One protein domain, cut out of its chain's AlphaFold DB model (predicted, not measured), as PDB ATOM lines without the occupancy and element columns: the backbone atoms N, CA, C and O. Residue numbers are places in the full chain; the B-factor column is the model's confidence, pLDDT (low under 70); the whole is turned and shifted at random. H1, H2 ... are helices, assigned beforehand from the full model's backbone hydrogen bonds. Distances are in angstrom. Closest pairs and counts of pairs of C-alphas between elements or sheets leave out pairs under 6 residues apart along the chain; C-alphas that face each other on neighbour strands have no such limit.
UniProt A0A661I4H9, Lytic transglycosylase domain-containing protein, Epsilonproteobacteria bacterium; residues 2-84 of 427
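What this domain is: This is residues 2 to 84 of the 427 residues of the protein "Lytic transglycosylase domain-containing protein" of Epsilonproteobacteria bacterium (UniProt A0A661I4H9). A small, compact head of four helices has a long tail at its beginning, residues 2 to 16, that sticks out from it and makes the longest axis. In the head H2, H3 and H4 form an up-and-down bundle, their centres making a triangle, and the short H1 packs on H2 and H3, away from H4. The printed part has 83 residues with four named helices, H1, H2, H3 and H4 in chain order, and no named strand; the class is all helix, though under half of the residues, 37 of 83, are in named elements. The whole is only just loose, close to extended, with a radius of gyration of the C-alphas of 17.4 A and spans of 65 by 29 by 20 A.

How they stand to each other: Residues 2 to 16 stand free: none of their C-alphas has another C-alpha 8 or more residues away along the chain within 10 A. H1, residues 25 to 29, touches H2, residues 35 to 45; their closest C-alphas, of Val 28 and Phe 40, are 6.4 A apart. H1 also touches H3, residues 52 to 61, where the closest C-alphas, of His 29 and Val 58, are 6.8 A apart. H2 and H3 form a helical hairpin and only just touch, with 3 pairs of C-alphas within 8 A, the closest those of Leu 45 and Ala 55 at 6.3 A. Their lines stand at a shallow tilt of 5 degrees, opposite ways. H3 and H4, residues 67 to 77, form a second helical hairpin and touch at a shallow tilt of 31 degrees, opposite ways, with the closest C-alphas, of Ala 52 and Thr 77, 5.1 A apart. H2 and H4 touch at a shallow tilt of 32 degrees and run the same way; their closest C-alphas, of Trp 42 and Leu 69, are 5.5 A apart. H2, H3 and H4 are an up-and-down bundle, each helix running against the one before it. H1 and H4 are apart. In H1, H2 and H4 every O i to N i+4 pair is within hydrogen-bond range; in H3 4 of 6 are.

Where its parts are: Residues 2 to 24 hold no named element, and C-alpha 2 is at (-43.016, 63.822, 53.680). H1 begins at C-alpha 25, at (-37.669, 10.661, 37.577), and is 6.0 A long from first to last C-alpha. H2 measures 15.2 A in the same way, H3 15.1 A and H4 15.2 A. H4 ends at C-alpha 77, at (-45.246, 18.542, 48.785).

The domain as a whole: The two C-alphas farthest apart, of Lys 2 and Pro 32, are 66.6 A from each other. Without residues 2 to 16 the body of 68 residues spans 33 by 27 by 19 A. The printed part has no cut. The links H1 to H2 and H3 to H4 are tight, and H2 to H3 is short. The mean pLDDT of the printed part is 80.1, with residues 2 to 20 and residue 84 under 70.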
ATOM      1  N   LYS A   2     -43.323  64.710  54.836       33.75
ATOM      2  CA  LYS A   2     -43.016  63.822  53.680       33.75
ATOM      3  C   LYS A   2     -41.511  63.837  53.320       33.75
ATOM      4  O   LYS A   2     -41.014  64.902  53.018       33.75
ATOM      5  N   TYR A   3     -40.713  62.766  53.290       32.84
ATOM      6  CA  TYR A   3     -40.863  61.312  53.440       32.84
ATOM      7  C   TYR A   3     -39.497  60.735  53.875       32.84
ATOM      8  O   TYR A   3     -38.457  61.217  53.433       32.84
ATOM      9  N   ILE A   4     -39.505  59.677  54.689       35.47
ATOM     10  CA  ILE A   4     -38.353  58.802  54.953       35.47
ATOM     11  C   ILE A   4     -38.303  57.765  53.821       35.47
ATOM     12  O   ILE A   4     -39.233  56.968  53.689       35.47
ATOM     13  N   SER A   5     -37.247  57.765  53.004       31.66
ATOM     14  CA  SER A   5     -37.011  56.714  52.006       31.66
ATOM     15  C   SER A   5     -36.380  55.494  52.676       31.66
ATOM     16  O   SER A   5     -35.185  55.468  52.959       31.66
ATOM     17  N   VAL A   6     -37.199  54.476  52.928       33.62
ATOM     18  CA  VAL A   6     -36.747  53.126  53.280       33.62
ATOM     19  C   VAL A   6     -36.269  52.445  51.997       33.62
ATOM     20  O   VAL A   6     -37.073  52.088  51.143       33.62
ATOM     21  N   ILE A   7     -34.955  52.272  51.853       33.00
ATOM     22  CA  ILE A   7     -34.368  51.434  50.803       33.00
ATOM     23  C   ILE A   7     -34.486  49.979  51.265       33.00
ATOM     24  O   ILE A   7     -33.690  49.488  52.064       33.00
ATOM     25  N   THR A   8     -35.505  49.276  50.779       32.84
ATOM     26  CA  THR A   8     -35.617  47.820  50.886       32.84
ATOM     27  C   THR A   8     -34.644  47.170  49.907       32.84
ATOM     28  O   THR A   8     -34.953  46.936  48.741       32.84
ATOM     29  N   LEU A   9     -33.442  46.848  50.390       29.67
ATOM     30  CA  LEU A   9     -32.483  46.021  49.665       29.67
ATOM     31  C   LEU A   9     -33.025  44.582  49.597       29.67
ATOM     32  O   LEU A   9     -32.843  43.781  50.512       29.67
ATOM     33  N   THR A  10     -33.747  44.255  48.525       31.94
ATOM     34  CA  THR A  10     -34.189  42.881  48.269       31.94
ATOM     35  C   THR A  10     -32.988  42.097  47.742       31.94
ATOM     36  O   THR A  10     -32.669  42.135  46.557       31.94
ATOM     37  N   LEU A  11     -32.274  41.419  48.642       30.92
ATOM     38  CA  LEU A  11     -31.189  40.510  48.286       30.92
ATOM     39  C   LEU A  11     -31.792  39.257  47.627       30.92
ATOM     40  O   LEU A  11     -32.107  38.270  48.293       30.92
ATOM     41  N   LEU A  12     -31.983  39.303  46.309       31.31
ATOM     42  CA  LEU A  12     -32.253  38.124  45.492       31.31
ATOM     43  C   LEU A  12     -30.997  37.244  45.506       31.31
ATOM     44  O   LEU A  12     -30.056  37.441  44.740       31.31
ATOM     45  N   LEU A  13     -30.977  36.271  46.418       31.09
ATOM     46  CA  LEU A  13     -30.045  35.148  46.400       31.09
ATOM     47  C   LEU A  13     -30.317  34.307  45.143       31.09
ATOM     48  O   LEU A  13     -31.036  33.310  45.188       31.09
ATOM     49  N   PHE A  14     -29.725  34.696  44.016       29.47
ATOM     50  CA  PHE A  14     -29.526  33.787  42.896       29.47
ATOM     51  C   PHE A  14     -28.508  32.732  43.329       29.47
ATOM     52  O   PHE A  14     -27.297  32.918  43.245       29.47
ATOM     53  N   VAL A  15     -29.009  31.610  43.843       36.47
ATOM     54  CA  VAL A  15     -28.214  30.392  43.977       36.47
ATOM     55  C   VAL A  15     -27.984  29.883  42.559       36.47
ATOM     56  O   VAL A  15     -28.884  29.304  41.949       36.47
ATOM     57  N   SER A  16     -26.792  30.127  42.023       32.06
ATOM     58  CA  SER A  16     -26.307  29.528  40.783       32.06
ATOM     59  C   SER A  16     -26.236  28.004  40.950       32.06
ATOM     60  O   SER A  16     -25.221  27.435  41.337       32.06
ATOM     61  N   ASN A  17     -27.359  27.325  40.704       39.31
ATOM     62  CA  ASN A  17     -27.468  25.868  40.627       39.31
ATOM     63  C   ASN A  17     -27.053  25.395  39.229       39.31
ATOM     64  O   ASN A  17     -27.862  24.851  38.484       39.31
ATOM     65  N   ILE A  18     -25.800  25.609  38.850       43.06
ATOM     66  CA  ILE A  18     -25.262  25.049  37.612       43.06
ATOM     67  C   ILE A  18     -24.053  24.229  38.033       43.06
ATOM     68  O   ILE A  18     -23.030  24.826  38.316       43.06
ATOM     69  N   HIS A  19     -24.230  22.907  38.184       49.00
ATOM     70  CA  HIS A  19     -23.216  21.841  37.991       49.00
ATOM     71  C   HIS A  19     -23.576  20.502  38.656       49.00
ATOM     72  O   HIS A  19     -22.933  19.491  38.376       49.00
ATOM     73  N   ALA A  20     -24.627  20.427  39.483       59.47
ATOM     74  CA  ALA A  20     -25.116  19.120  39.917       59.47
ATOM     75  C   ALA A  20     -25.783  18.405  38.732       59.47
ATOM     76  O   ALA A  20     -26.699  18.954  38.119       59.47
ATOM     77  N   LYS A  21     -25.351  17.180  38.409       72.06
ATOM     78  CA  LYS A  21     -25.977  16.393  37.335       72.06
ATOM     79  C   LYS A  21     -27.455  16.181  37.686       72.06
ATOM     80  O   LYS A  21     -27.737  15.501  38.676       72.06
ATOM     81  N   SER A  22     -28.370  16.770  36.908       83.44
ATOM     82  CA  SER A  22     -29.810  16.596  37.131       83.44
ATOM     83  C   SER A  22     -30.185  15.124  36.944       83.44
ATOM     84  O   SER A  22     -29.753  14.471  35.987       83.44
ATOM     85  N   LEU A  23     -30.935  14.590  37.905       90.81
ATOM     86  CA  LEU A  23     -31.519  13.257  37.862       90.81
ATOM     87  C   LEU A  23     -32.939  13.357  37.316       90.81
ATOM     88  O   LEU A  23     -33.728  14.170  37.793       90.81
ATOM     89  N   THR A  24     -33.283  12.485  36.372       93.44
ATOM     90  CA  THR A  24     -34.672  12.353  35.921       93.44
ATOM     91  C   THR A  24     -35.456  11.422  36.844       93.44
ATOM     92  O   THR A  24     -34.889  10.547  37.508       93.44
ATOM     93  N   PHE A  25     -36.782  11.575  36.857       93.62
ATOM     94  CA  PHE A  25     -37.669  10.661  37.577       93.62
ATOM     95  C   PHE A  25     -37.444   9.204  37.144       93.62
ATOM     96  O   PHE A  25     -37.224   8.346  37.998       93.62
ATOM     97  N   ASP A  26     -37.395   8.941  35.834       94.44
ATOM     98  CA  ASP A  26     -37.227   7.589  35.286       94.44
ATOM     99  C   ASP A  26     -35.901   6.949  35.704       94.44
ATOM    100  O   ASP A  26     -35.857   5.773  36.070       94.44
ATOM    101  N   GLN A  27     -34.815   7.733  35.729       94.38
ATOM    102  CA  GLN A  27     -33.518   7.255  36.203       94.38
ATOM    103  C   GLN A  27     -33.603   6.760  37.644       94.38
ATOM    104  O   GLN A  27     -33.077   5.690  37.948       94.38
ATOM    105  N   VAL A  28     -34.254   7.517  38.532       94.88
ATOM    106  CA  VAL A  28     -34.408   7.137  39.942       94.88
ATOM    107  C   VAL A  28     -35.378   5.964  40.088       94.88
ATOM    108  O   VAL A  28     -35.094   5.027  40.837       94.88
ATOM    109  N   HIS A  29     -36.486   5.978  39.348       93.75
ATOM    110  CA  HIS A  29     -37.519   4.947  39.376       93.75
ATOM    111  C   HIS A  29     -36.952   3.558  39.038       93.75
ATOM    112  O   HIS A  29     -37.140   2.602  39.796       93.75
ATOM    113  N   LEU A  30     -36.140   3.463  37.980       95.00
ATOM    114  CA  LEU A  30     -35.519   2.212  37.525       95.00
ATOM    115  C   LEU A  30     -34.473   1.634  38.495       95.00
ATOM    116  O   LEU A  30     -34.091   0.465  38.383       95.00
ATOM    117  N   MET A  31     -33.992   2.414  39.471       95.94
ATOM    118  CA  MET A  31     -33.002   1.920  40.426       95.94
ATOM    119  C   MET A  31     -33.592   0.824  41.331       95.94
ATOM    120  O   MET A  31     -34.745   0.896  41.766       95.94
ATOM    121  N   PRO A  32     -32.793  -0.182  41.722       94.88
ATOM    122  CA  PRO A  32     -33.217  -1.177  42.697       94.88
ATOM    123  C   PRO A  32     -33.390  -0.568  44.097       94.88
ATOM    124  O   PRO A  32     -32.480   0.087  44.611       94.88
ATOM    125  N   LYS A  33     -34.510  -0.886  44.765       93.88
ATOM    126  CA  LYS A  33     -34.777  -0.526  46.171       93.88
ATOM    127  C   LYS A  33     -33.570  -0.841  47.065       93.88
ATOM    128  O   LYS A  33     -33.133  -1.990  47.154       93.88
ATOM    129  N   SER A  34     -32.987   0.203  47.653       95.56
ATOM    130  CA  SER A  34     -31.737   0.158  48.421       95.56
ATOM    131  C   SER A  34     -31.476   1.493  49.123       95.56
ATOM    132  O   SER A  34     -32.094   2.496  48.788       95.56
ATOM    133  N   VAL A  35     -30.527   1.519  50.063       96.12
ATOM    134  CA  VAL A  35     -30.063   2.770  50.696       96.12
ATOM    135  C   VAL A  35     -29.419   3.714  49.670       96.12
ATOM    136  O   VAL A  35     -29.532   4.928  49.774       96.12
ATOM    137  N   GLU A  36     -28.764   3.160  48.655       97.19
ATOM    138  CA  GLU A  36     -28.184   3.918  47.553       97.19
ATOM    139  C   GLU A  36     -29.275   4.562  46.691       97.19
ATOM    140  O   GLU A  36     -29.160   5.739  46.365       97.19
ATOM    141  N   LYS A  37     -30.370   3.844  46.394       97.31
ATOM    142  CA  LYS A  37     -31.553   4.448  45.761       97.31
ATOM    143  C   LYS A  37     -32.145   5.547  46.639       97.31
ATOM    144  O   LYS A  37     -32.428   6.617  46.123       97.31
ATOM    145  N   ASP A  38     -32.267   5.332  47.950       97.56
ATOM    146  CA  ASP A  38     -32.776   6.350  48.883       97.56
ATOM    147  C   ASP A  38     -31.971   7.656  48.810       97.56
ATOM    148  O   ASP A  38     -32.542   8.743  48.884       97.56
ATOM    149  N   TYR A  39     -30.650   7.566  48.620       97.62
ATOM    150  CA  TYR A  39     -29.800   8.734  48.397       97.62
ATOM    151  C   TYR A  39     -30.142   9.465  47.095       97.62
ATOM    152  O   TYR A  39     -30.257  10.691  47.108       97.62
ATOM    153  N   PHE A  40     -30.343   8.745  45.990       97.50
ATOM    154  CA  PHE A  40     -30.745   9.358  44.720       97.50
ATOM    155  C   PHE A  40     -32.172   9.915  44.758       97.50
ATOM    156  O   PHE A  40     -32.412  10.975  44.191       97.50
ATOM    157  N   ILE A  41     -33.086   9.281  45.499       97.25
ATOM    158  CA  ILE A  41     -34.414   9.837  45.786       97.25
ATOM    159  C   ILE A  41     -34.265  11.171  46.517       97.25
ATOM    160  O   ILE A  41     -34.852  12.164  46.104       97.25
ATOM    161  N   TRP A  42     -33.449  11.228  47.572       97.38
ATOM    162  CA  TRP A  42     -33.194  12.477  48.291       97.38
ATOM    163  C   TRP A  42     -32.578  13.556  47.390       97.38
ATOM    164  O   TRP A  42     -33.031  14.695  47.417       97.38
ATOM    165  N   ARG A  43     -31.587  13.199  46.559       96.31
ATOM    166  CA  ARG A  43     -30.992  14.113  45.569       96.31
ATOM    167  C   ARG A  43     -32.058  14.680  44.628       96.31
ATOM    168  O   ARG A  43     -32.103  15.892  44.467       96.31
ATOM    169  N   PHE A  44     -32.913  13.821  44.072       96.50
ATOM    170  CA  PHE A  44     -33.987  14.206  43.159       96.50
ATOM    171  C   PHE A  44     -35.023  15.116  43.830       96.50
ATOM    172  O   PHE A  44     -35.358  16.157  43.282       96.50
ATOM    173  N   LEU A  45     -35.460  14.802  45.058       95.88
ATOM    174  CA  LEU A  45     -36.390  15.653  45.816       95.88
ATOM    175  C   LEU A  45     -35.835  17.065  46.072       95.88
ATOM    176  O   LEU A  45     -36.603  18.023  46.123       95.88
ATOM    177  N   CYS A  46     -34.513  17.200  46.222       94.00
ATOM    178  CA  CYS A  46     -33.849  18.489  46.408       94.00
ATOM    179  C   CYS A  46     -33.687  19.308  45.114       94.00
ATOM    180  O   CYS A  46     -33.290  20.469  45.203       94.00
ATOM    181  N   GLN A  47     -33.951  18.746  43.930       92.44
ATOM    182  CA  GLN A  47     -33.854  19.493  42.675       92.44
ATOM    183  C   GLN A  47     -35.060  20.417  42.480       92.44
ATOM    184  O   GLN A  47     -36.172  20.121  42.928       92.44
ATOM    185  N   GLY A  48     -34.850  21.542  41.793       89.25
ATOM    186  CA  GLY A  48     -35.921  22.492  41.469       89.25
ATOM    187  C   GLY A  48     -36.973  21.914  40.517       89.25
ATOM    188  O   GLY A  48     -38.156  22.176  40.698       89.25
ATOM    189  N   ASP A  49     -36.549  21.069  39.574       89.81
ATOM    190  CA  ASP A  49     -37.375  20.451  38.525       89.81
ATOM    191  C   ASP A  49     -38.219  19.250  38.996       89.81
ATOM    192  O   ASP A  49     -39.126  18.812  38.289       89.81
ATOM    193  N   CYS A  50     -37.982  18.728  40.204       93.50
ATOM    194  CA  CYS A  50     -38.833  17.698  40.794       93.50
ATOM    195  C   CYS A  50     -40.205  18.287  41.151       93.50
ATOM    196  O   CYS A  50     -40.296  19.183  41.995       93.50
ATOM    197  N   THR A  51     -41.275  17.758  40.550       95.31
ATOM    198  CA  THR A  51     -42.661  18.170  40.827       95.31
ATOM    199  C   THR A  51     -43.229  17.495  42.081       95.31
ATOM    200  O   THR A  51     -42.816  16.399  42.469       95.31
ATOM    201  N   ALA A  52     -44.258  18.092  42.694       95.56
ATOM    202  CA  ALA A  52     -44.946  17.489  43.841       95.56
ATOM    203  C   ALA A  52     -45.581  16.119  43.518       95.56
ATOM    204  O   ALA A  52     -45.674  15.264  44.400       95.56
ATOM    205  N   SER A  53     -46.003  15.896  42.266       96.00
ATOM    206  CA  SER A  53     -46.533  14.605  41.802       96.00
ATOM    207  C   SER A  53     -45.436  13.537  41.750       96.00
ATOM    208  O   SER A  53     -45.565  12.482  42.374       96.00
ATOM    209  N   GLN A  54     -44.302  13.845  41.110       96.19
ATOM    210  CA  GLN A  54     -43.141  12.950  41.064       96.19
ATOM    211  C   GLN A  54     -42.611  12.637  42.469       96.19
ATOM    212  O   GLN A  54     -42.321  11.481  42.775       96.19
ATOM    213  N   ALA A  55     -42.557  13.633  43.360       96.06
ATOM    214  CA  ALA A  55     -42.177  13.445  44.758       96.06
ATOM    215  C   ALA A  55     -43.102  12.454  45.491       96.06
ATOM    216  O   ALA A  55     -42.626  11.569  46.205       96.06
ATOM    217  N   GLN A  56     -44.423  12.562  45.292       95.12
ATOM    218  CA  GLN A  56     -45.423  11.645  45.862       95.12
ATOM    219  C   GLN A  56     -45.311  10.215  45.329       95.12
ATOM    220  O   GLN A  56     -45.629   9.268  46.054       95.12
ATOM    221  N   GLN A  57     -44.871  10.041  44.084       94.88
ATOM    222  CA  GLN A  57     -44.636   8.721  43.506       94.88
ATOM    223  C   GLN A  57     -43.343   8.113  44.053       94.88
ATOM    224  O   GLN A  57     -43.379   7.059  44.688       94.88
ATOM    225  N   VAL A  58     -42.218   8.816  43.908       94.38
ATOM    226  CA  VAL A  58     -40.892   8.259  44.199       94.38
ATOM    227  C   VAL A  58     -40.677   7.972  45.691       94.38
ATOM    228  O   VAL A  58     -39.985   7.020  46.052       94.38
ATOM    229  N   ILE A  59     -41.309   8.733  46.597       94.50
ATOM    230  CA  ILE A  59     -41.167   8.509  48.046       94.50
ATOM    231  C   ILE A  59     -41.698   7.135  48.479       94.50
ATOM    232  O   ILE A  59     -41.270   6.598  49.499       94.50
ATOM    233  N   LYS A  60     -42.616   6.539  47.706       92.94
ATOM    234  CA  LYS A  60     -43.164   5.198  47.960       92.94
ATOM    235  C   LYS A  60     -42.122   4.101  47.728       92.94
ATOM    236  O   LYS A  60     -42.268   2.992  48.231       92.94
ATOM    237  N   GLU A  61     -41.053   4.406  47.002       93.25
ATOM    238  CA  GLU A  61     -40.034   3.441  46.597       93.25
ATOM    239  C   GLU A  61     -38.865   3.348  47.584       93.25
ATOM    240  O   GLU A  61     -37.999   2.478  47.430       93.25
ATOM    241  N   VAL A  62     -38.839   4.204  48.614       94.00
ATOM    242  CA  VAL A  62     -37.742   4.242  49.585       94.00
ATOM    243  C   VAL A  62     -37.599   2.915  50.326       94.00
ATOM    244  O   VAL A  62     -38.569   2.284  50.759       94.00
ATOM    245  N   ASN A  63     -36.359   2.483  50.512       92.06
ATOM    246  CA  ASN A  63     -36.000   1.363  51.362       92.06
ATOM    247  C   ASN A  63     -36.111   1.726  52.848       92.06
ATOM    248  O   ASN A  63     -36.560   0.913  53.653       92.06
ATOM    249  N   THR A  64     -35.680   2.919  53.253       90.62
ATOM    250  CA  THR A  64     -35.810   3.393  54.635       90.62
ATOM    251  C   THR A  64     -36.002   4.902  54.675       90.62
ATOM    252  O   THR A  64     -35.201   5.665  54.150       90.62
ATOM    253  N   LEU A  65     -37.038   5.342  55.385       92.19
ATOM    254  CA  LEU A  65     -37.382   6.754  55.486       92.19
ATOM    255  C   LEU A  65     -36.613   7.441  56.631       92.19
ATOM    256  O   LEU A  65     -36.988   7.324  57.801       92.19
ATOM    257  N   ASN A  66     -35.539   8.157  56.290       93.31
ATOM    258  CA  ASN A  66     -34.742   8.962  57.226       93.31
ATOM    259  C   ASN A  66     -35.242  10.421  57.315       93.31
ATOM    260  O   ASN A  66     -36.130  10.831  56.568       93.31
ATOM    261  N   THR A  67     -34.659  11.218  58.217       93.50
ATOM    262  CA  THR A  67     -35.034  12.632  58.404       93.50
ATOM    263  C   THR A  67     -34.859  13.460  57.133       93.50
ATOM    264  O   THR A  67     -35.760  14.207  56.783       93.50
ATOM    265  N   LYS A  68     -33.757  13.286  56.389       95.38
ATOM    266  CA  LYS A  68     -33.491  14.053  55.159       95.38
ATOM    267  C   LYS A  68     -34.564  13.835  54.092       95.38
ATOM    268  O   LYS A  68     -35.044  14.798  53.503       95.38
ATOM    269  N   LEU A  69     -34.965  12.583  53.876       96.50
ATOM    270  CA  LEU A  69     -36.054  12.238  52.967       96.50
ATOM    271  C   LEU A  69     -37.375  12.859  53.425       96.50
ATOM    272  O   LEU A  69     -38.059  13.463  52.611       96.50
ATOM    273  N   ARG A  70     -37.711  12.763  54.720       95.75
ATOM    274  CA  ARG A  70     -38.936  13.372  55.270       95.75
ATOM    275  C   ARG A  70     -38.969  14.879  55.046       95.75
ATOM    276  O   ARG A  70     -39.970  15.369  54.543       95.75
ATOM    277  N   THR A  71     -37.881  15.569  55.384       96.00
ATOM    278  CA  THR A  71     -37.758  17.021  55.239       96.00
ATOM    279  C   THR A  71     -37.877  17.435  53.776       96.00
ATOM    280  O   THR A  71     -38.796  18.172  53.445       96.00
ATOM    281  N   SER A  72     -37.052  16.877  52.882       95.94
ATOM    282  CA  SER A  72     -37.101  17.220  51.448       95.94
ATOM    283  C   SER A  72     -38.460  16.917  50.801       95.94
ATOM    284  O   SER A  72     -38.954  17.687  49.986       95.94
ATOM    285  N   TYR A  73     -39.112  15.821  51.198       97.00
ATOM    286  CA  TYR A  73     -40.455  15.491  50.734       97.00
ATOM    287  C   TYR A  73     -41.509  16.484  51.242       97.00
ATOM    288  O   TYR A  73     -42.384  16.897  50.479       97.00
ATOM    289  N   GLN A  74     -41.437  16.867  52.519       96.81
ATOM    290  CA  GLN A  74     -42.354  17.834  53.117       96.81
ATOM    291  C   GLN A  74     -42.183  19.217  52.492       96.81
ATOM    292  O   GLN A  74     -43.180  19.818  52.110       96.81
ATOM    293  N   GLU A  75     -40.948  19.683  52.313       95.31
ATOM    294  CA  GLU A  75     -40.639  20.938  51.614       95.31
ATOM    295  C   GLU A  75     -41.209  20.940  50.192       95.31
ATOM    296  O   GLU A  75     -41.727  21.949  49.727       95.31
ATOM    297  N   LYS A  76     -41.168  19.788  49.510       94.38
ATOM    298  CA  LYS A  76     -41.626  19.672  48.127       94.38
ATOM    299  C   LYS A  76     -43.144  19.546  47.966       94.38
ATOM    300  O   LYS A  76     -43.683  19.929  46.931       94.38
ATOM    301  N   THR A  77     -43.833  18.950  48.936       96.12
ATOM    302  CA  THR A  77     -45.246  18.542  48.785       96.12
ATOM    303  C   THR A  77     -46.195  19.139  49.820       96.12
ATOM    304  O   THR A  77     -47.405  18.967  49.687       96.12
ATOM    305  N   GLY A  78     -45.674  19.746  50.887       95.75
ATOM    306  CA  GLY A  78     -46.430  20.131  52.082       95.75
ATOM    307  C   GLY A  78     -46.905  18.949  52.942       95.75
ATOM    308  O   GLY A  78     -47.546  19.157  53.969       95.75
ATOM    309  N   LYS A  79     -46.616  17.698  52.553       94.44
ATOM    310  CA  LYS A  79     -47.137  16.486  53.205       94.44
ATOM    311  C   LYS A  79     -46.067  15.778  54.031       94.44
ATOM    312  O   LYS A  79     -44.886  15.774  53.699       94.44
ATOM    313  N   THR A  80     -46.498  15.052  55.058       93.44
ATOM    314  CA  THR A  80     -45.607  14.185  55.843       93.44
ATOM    315  C   THR A  80     -45.467  12.814  55.186       93.44
ATOM    316  O   THR A  80     -46.450  12.090  55.017       93.44
ATOM    317  N   ALA A  81     -44.235  12.412  54.865       90.56
ATOM    318  CA  ALA A  81     -43.960  11.060  54.384       90.56
ATOM    319  C   ALA A  81     -44.228  10.026  55.493       90.56
ATOM    320  O   ALA A  81     -43.699  10.128  56.606       90.56
ATOM    321  N   LYS A  82     -45.017   8.993  55.184       84.56
ATOM    322  CA  LYS A  82     -45.245   7.845  56.071       84.56
ATOM    323  C   LYS A  82     -44.344   6.689  55.649       84.56
ATOM    324  O   LYS A  82     -44.144   6.453  54.461       84.56
ATOM    325  N   ALA A  83     -43.788   5.976  56.627       73.69
ATOM    326  CA  ALA A  83     -43.063   4.747  56.332       73.69
ATOM    327  C   ALA A  83     -44.062   3.728  55.775       73.69
ATOM    328  O   ALA A  83     -45.107   3.507  56.387       73.69
ATOM    329  N   GLN A  84     -43.754   3.120  54.631       68.69
ATOM    330  CA  GLN A  84     -44.556   1.998  54.166       68.69
ATOM    331  C   GLN A  84     -44.349   0.808  55.113       68.69
ATOM    332  O   GLN A  84     -43.202   0.530  55.486       68.69
TER     333      GLN A  84